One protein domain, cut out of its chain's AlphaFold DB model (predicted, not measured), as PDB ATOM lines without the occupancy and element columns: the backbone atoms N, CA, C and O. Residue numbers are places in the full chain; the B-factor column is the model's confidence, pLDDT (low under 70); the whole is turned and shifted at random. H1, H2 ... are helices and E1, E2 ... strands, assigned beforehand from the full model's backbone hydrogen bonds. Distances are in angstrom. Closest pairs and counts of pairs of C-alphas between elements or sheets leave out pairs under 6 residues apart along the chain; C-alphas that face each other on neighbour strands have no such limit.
ATOM      1  N   ARG A   6     345.135-161.680  95.698       87.94
ATOM      2  CA  ARG A   6     343.966-162.407  95.198       87.94
ATOM      3  C   ARG A   6     342.763-162.161  96.089       87.94
ATOM      4  O   ARG A   6     342.881-162.050  97.307       87.94
ATOM      5  N   GLU A   7     341.606-162.102  95.451       90.50
ATOM      6  CA  GLU A   7     340.323-161.929  96.116       90.50
ATOM      7  C   GLU A   7     339.804-163.274  96.641       90.50
ATOM      8  O   GLU A   7     339.696-164.235  95.883       90.50
ATOM      9  N   LEU A   8     339.445-163.323  97.924       91.31
ATOM     10  CA  LEU A   8     338.770-164.448  98.562       91.31
ATOM     11  C   LEU A   8     337.401-164.003  99.089       91.31
ATOM     12  O   LEU A   8     337.297-162.981  99.771       91.31
ATOM     13  N   VAL A   9     336.359-164.790  98.812       90.06
ATOM     14  CA  VAL A   9     334.999-164.554  99.317       90.06
ATOM     15  C   VAL A   9     334.665-165.585 100.392       90.06
ATOM     16  O   VAL A   9     334.643-166.783 100.121       90.06
ATOM     17  N   LEU A  10     334.395-165.115 101.608       89.38
ATOM     18  CA  LEU A  10     333.962-165.933 102.739       89.38
ATOM     19  C   LEU A  10     332.486-165.669 103.023       89.38
ATOM     20  O   LEU A  10     332.064-164.517 103.117       89.38
ATOM     21  N   VAL A  11     331.699-166.731 103.172       87.69
ATOM     22  CA  VAL A  11     330.256-166.638 103.411       87.69
ATOM     23  C   VAL A  11     329.951-167.071 104.837       87.69
ATOM     24  O   VAL A  11     330.280-168.181 105.247       87.69
ATOM     25  N   ASP A  12     329.291-166.190 105.574       85.00
ATOM     26  CA  ASP A  12     328.662-166.479 106.851       85.00
ATOM     27  C   ASP A  12     327.225-166.949 106.597       85.00
ATOM     28  O   ASP A  12     326.340-166.167 106.234       85.00
ATOM     29  N   VAL A  13     327.008-168.251 106.767       82.50
ATOM     30  CA  VAL A  13     325.706-168.897 106.560       82.50
ATOM     31  C   VAL A  13     324.719-168.545 107.679       82.50
ATOM     32  O   VAL A  13     323.521-168.440 107.418       82.50
ATOM     33  N   GLU A  14     325.208-168.322 108.899       79.31
ATOM     34  CA  GLU A  14     324.390-168.023 110.080       79.31
ATOM     35  C   GLU A  14     323.772-166.627 109.973       79.31
ATOM     36  O   GLU A  14     322.571-166.442 110.181       79.31
ATOM     37  N   HIS A  15     324.571-165.653 109.537       78.31
ATOM     38  CA  HIS A  15     324.141-164.262 109.399       78.31
ATOM     39  C   HIS A  15     323.753-163.875 107.967       78.31
ATOM     40  O   HIS A  15     323.411-162.714 107.729       78.31
ATOM     41  N   LYS A  16     323.799-164.822 107.015       80.88
ATOM     42  CA  LYS A  16     323.559-164.614 105.572       80.88
ATOM     43  C   LYS A  16     324.373-163.447 105.000       80.88
ATOM     44  O   LYS A  16     323.854-162.623 104.245       80.88
ATOM     45  N   LYS A  17     325.646-163.355 105.383       84.38
ATOM     46  CA  LYS A  17     326.569-162.293 104.952       84.38
ATOM     47  C   LYS A  17     327.722-162.866 104.149       84.38
ATOM     48  O   LYS A  17     328.118-164.007 104.344       84.38
ATOM     49  N   GLN A  18     328.286-162.052 103.268       87.31
ATOM     50  CA  GLN A  18     329.499-162.385 102.526       87.31
ATOM     51  C   GLN A  18     330.568-161.318 102.764       87.31
ATOM     52  O   GLN A  18     330.263-160.127 102.834       87.31
ATOM     53  N   TYR A  19     331.814-161.758 102.879       84.75
ATOM     54  CA  TYR A  19     332.986-160.945 103.167       84.75
ATOM     55  C   TYR A  19     334.016-161.159 102.066       84.75
ATOM     56  O   TYR A  19     334.318-162.296 101.711       84.75
ATOM     57  N   LYS A  20     334.553-160.069 101.523       88.25
ATOM     58  CA  LYS A  20     335.516-160.090 100.423       88.25
ATOM     59  C   LYS A  20     336.857-159.566 100.926       88.25
ATOM     60  O   LYS A  20     336.931-158.431 101.390       88.25
ATOM     61  N   LEU A  21     337.890-160.399 100.866       87.38
ATOM     62  CA  LEU A  21     339.225-160.122 101.398       87.38
ATOM     63  C   LEU A  21     340.247-160.153 100.261       87.38
ATOM     64  O   LEU A  21     340.256-161.091  99.469       87.38
ATOM     65  N   MET A  22     341.124-159.149 100.201       87.12
ATOM     66  CA  MET A  22     342.302-159.168  99.330       87.12
ATOM     67  C   MET A  22     343.471-159.731 100.131       87.12
ATOM     68  O   MET A  22     343.898-159.124 101.112       87.12
ATOM     69  N   LEU A  23     343.958-160.903  99.739       85.94
ATOM     70  CA  LEU A  23     345.017-161.629 100.435       85.94
ATOM     71  C   LEU A  23     346.223-161.819  99.520       85.94
ATOM     72  O   LEU A  23     346.095-161.765  98.298       85.94
ATOM     73  N   SER A  24     347.393-162.070 100.102       89.38
ATOM     74  CA  SER A  24     348.544-162.541  99.330       89.38
ATOM     75  C   SER A  24     348.209-163.873  98.641       89.38
ATOM     76  O   SER A  24     347.313-164.605  99.073       89.38
ATOM     77  N   VAL A  25     348.923-164.219  97.567       89.81
ATOM     78  CA  VAL A  25     348.728-165.515  96.884       89.81
ATOM     79  C   VAL A  25     348.918-166.695  97.852       89.81
ATOM     80  O   VAL A  25     348.176-167.676  97.775       89.81
ATOM     81  N   GLU A  26     349.867-166.579  98.780       87.94
ATOM     82  CA  GLU A  26     350.186-167.593  99.792       87.94
ATOM     83  C   GLU A  26     349.055-167.749 100.815       87.94
ATOM     84  O   GLU A  26     348.581-168.864 101.050       87.94
ATOM     85  N   ASP A  27     348.554-166.639 101.364       87.38
ATOM     86  CA  ASP A  27     347.448-166.657 102.326       87.38
ATOM     87  C   ASP A  27     346.135-167.097 101.675       87.38
ATOM     88  O   ASP A  27     345.353-167.823 102.288       87.38
ATOM     89  N   HIS A  28     345.901-166.718 100.415       93.81
ATOM     90  CA  HIS A  28     344.759-167.203  99.644       93.81
ATOM     91  C   HIS A  28     344.831-168.725  99.469       93.81
ATOM     92  O   HIS A  28     343.848-169.423  99.716       93.81
ATOM     93  N   ALA A  29     345.980-169.266  99.050       91.25
ATOM     94  CA  ALA A  29     346.155-170.710  98.899       91.25
ATOM     95  C   ALA A  29     345.936-171.436 100.235       91.25
ATOM     96  O   ALA A  29     345.187-172.415 100.296       91.25
ATOM     97  N   ARG A  30     346.495-170.899 101.323       91.75
ATOM     98  CA  ARG A  30     346.300-171.438 102.669       91.75
ATOM     99  C   ARG A  30     344.832-171.431 103.083       91.75
ATOM    100  O   ARG A  30     344.337-172.455 103.534       91.75
ATOM    101  N   ALA A  31     344.115-170.330 102.872       92.62
ATOM    102  CA  ALA A  31     342.693-170.228 103.200       92.62
ATOM    103  C   ALA A  31     341.809-171.204 102.411       92.62
ATOM    104  O   ALA A  31     340.770-171.617 102.915       92.62
ATOM    105  N   THR A  32     342.220-171.619 101.211       89.81
ATOM    106  CA  THR A  32     341.479-172.640 100.446       89.81
ATOM    107  C   THR A  32     341.722-174.075 100.918       89.81
ATOM    108  O   THR A  32     340.906-174.949 100.636       89.81
ATOM    109  N   GLN A  33     342.827-174.336 101.620       90.94
ATOM    110  CA  GLN A  33     343.228-175.681 102.058       90.94
ATOM    111  C   GLN A  33     343.019-175.910 103.560       90.94
ATOM    112  O   GLN A  33     342.798-177.041 103.989       90.94
ATOM    113  N   ASP A  34     343.087-174.845 104.358       93.62
ATOM    114  CA  ASP A  34     343.009-174.867 105.814       93.62
ATOM    115  C   ASP A  34     341.717-174.185 106.288       93.62
ATOM    116  O   ASP A  34     341.592-172.957 106.344       93.62
ATOM    117  N   MET A  35     340.741-175.015 106.664       88.62
ATOM    118  CA  MET A  35     339.430-174.560 107.126       88.62
ATOM    119  C   MET A  35     339.499-173.788 108.455       88.62
ATOM    120  O   MET A  35     338.638-172.942 108.715       88.62
ATOM    121  N   ALA A  36     340.513-174.035 109.294       89.12
ATOM    122  CA  ALA A  36     340.703-173.303 110.547       89.12
ATOM    123  C   ALA A  36     341.235-171.890 110.271       89.12
ATOM    124  O   ALA A  36     340.774-170.915 110.875       89.12
ATOM    125  N   PHE A  37     342.136-171.760 109.296       93.50
ATOM    126  CA  PHE A  37     342.605-170.460 108.822       93.50
ATOM    127  C   PHE A  37     341.467-169.654 108.176       93.50
ATOM    128  O   PHE A  37     341.261-168.493 108.533       93.50
ATOM    129  N   ALA A  38     340.655-170.277 107.315       89.38
ATOM    130  CA  ALA A  38     339.474-169.641 106.723       89.38
ATOM    131  C   ALA A  38     338.439-169.198 107.773       89.38
ATOM    132  O   ALA A  38     337.920-168.086 107.696       89.38
ATOM    133  N   SER A  39     338.181-170.028 108.790       87.19
ATOM    134  CA  SER A  39     337.294-169.675 109.910       87.19
ATOM    135  C   SER A  39     337.826-168.484 110.706       87.19
ATOM    136  O   SER A  39     337.062-167.591 111.060       87.19
ATOM    137  N   THR A  40     339.142-168.427 110.929       90.50
ATOM    138  CA  THR A  40     339.794-167.299 111.610       90.50
ATOM    139  C   THR A  40     339.639-166.010 110.804       90.50
ATOM    140  O   THR A  40     339.284-164.973 111.361       90.50
ATOM    141  N   LEU A  41     339.836-166.073 109.482       89.69
ATOM    142  CA  LEU A  41     339.619-164.937 108.586       89.69
ATOM    143  C   LEU A  41     338.159-164.478 108.583       89.69
ATOM    144  O   LEU A  41     337.909-163.275 108.641       89.69
ATOM    145  N   LEU A  42     337.198-165.408 108.560       88.12
ATOM    146  CA  LEU A  42     335.773-165.084 108.615       88.12
ATOM    147  C   LEU A  42     335.409-164.441 109.954       88.12
ATOM    148  O   LEU A  42     334.778-163.391 109.969       88.12
ATOM    149  N   GLN A  43     335.859-165.007 111.073       84.31
ATOM    150  CA  GLN A  43     335.615-164.450 112.402       84.31
ATOM    151  C   GLN A  43     336.215-163.047 112.532       84.31
ATOM    152  O   GLN A  43     335.557-162.131 113.023       84.31
ATOM    153  N   HIS A  44     337.427-162.841 112.017       81.06
ATOM    154  CA  HIS A  44     338.060-161.528 111.983       81.06
ATOM    155  C   HIS A  44     337.303-160.542 111.073       81.06
ATOM    156  O   HIS A  44     337.109-159.384 111.444       81.06
ATOM    157  N   ALA A  45     336.805-160.991 109.917       83.12
ATOM    158  CA  ALA A  45     336.000-160.178 109.004       83.12
ATOM    159  C   ALA A  45     334.628-159.808 109.598       83.12
ATOM    160  O   ALA A  45     334.171-158.672 109.444       83.12
ATOM    161  N   VAL A  46     334.000-160.727 110.336       82.38
ATOM    162  CA  VAL A  46     332.753-160.505 111.082       82.38
ATOM    163  C   VAL A  46     332.960-159.474 112.192       82.38
ATOM    164  O   VAL A  46     332.113-158.598 112.372       82.38
ATOM    165  N   ILE A  47     334.093-159.535 112.899       73.00
ATOM    166  CA  ILE A  47     334.447-158.589 113.969       73.00
ATOM    167  C   ILE A  47     334.762-157.192 113.408       73.00
ATOM    168  O   ILE A  47     334.350-156.198 114.007       73.00
ATOM    169  N   ASN A  48     335.444-157.108 112.260       62.12
ATOM    170  CA  ASN A  48     335.976-155.844 111.735       62.12
ATOM    171  C   ASN A  48     335.095-155.140 110.695       62.12
ATOM    172  O   ASN A  48     335.337-153.972 110.419       62.12
ATOM    173  N   GLY A  49     334.084-155.795 110.115       64.25
ATOM    174  CA  GLY A  49     332.995-155.139 109.376       64.25
ATOM    175  C   GLY A  49     333.385-154.056 108.353       64.25
ATOM    176  O   GLY A  49     332.647-153.082 108.212       64.25
TER     177      GLY A  49
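What this domain is: This is residues 6 to 49 of the 184 residues of the protein "Myb_DNA-bind_4 domain-containing protein" of Photinus pyralis (UniProt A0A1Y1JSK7). A hairpin of two strands, E1 and E2, has the longer helix H2 packed across one face, while the shorter helix H1 follows E2 at the hairpin's open end. H1 and H2 meet at a corner, and H2 folds back over the strands. The printed part has 44 residues, with named elements in the order E1, E2, H1, H2; the two-stranded sheet, E1 - E2, is antiparallel and the class is mixed, helices and strands. It is compact, with a radius of gyration of the C-alphas of 9.8 A, yet elongated in outline, spanning 28 by 18 by 14 A.

How they stand to each other: E1, residues 6 to 12, and E2, residues 17 to 24, form a hairpin, antiparallel at 153 degrees. N 8 and O 21 are 2.8 A apart and N 19 and O 10 are 2.8 A apart, both within hydrogen-bond range. The closest C-alphas of E1 and H2, residues 35 to 48, are those of Leu 10 and Leu 42, 6.2 A apart; those of E2 and H2 are Tyr 19 and Ala 45, 6.6 A apart. The closest C-alphas of E1 and H1, residues 25 to 33, are those of Arg 6 and Val 25, 5.9 A apart. E2 and H1 are near each other, with 5 pairs of C-alphas within 10 A. H1 and H2 touch only at the corner by their link, H2 with residues 37 to 38 alone; their closest C-alphas, of Ala 31 and Ala 38, are 4.8 A apart. They run opposite ways at a steep tilt of 67 degrees, only just short of about perpendicular. In H1 and H2 every O i to N i+4 pair is within hydrogen-bond range.

Where its parts are: E1 begins at C-alpha 6 (343.966, -162.407, 95.198) and is 19.7 A long; E2 is 22.7 A. H1 measures 12.7 A. H2 is 19.6 A long and ends at C-alpha 48 (335.976, -155.844, 111.735).

The domain as a whole: The two C-alphas farthest apart, of His 15 and Glu 26, are 28.0 A apart. The printed part has no cut, and the three links are tight. Mean pLDDT of the printed part is 86.2; residues 48 to 49 are under 70.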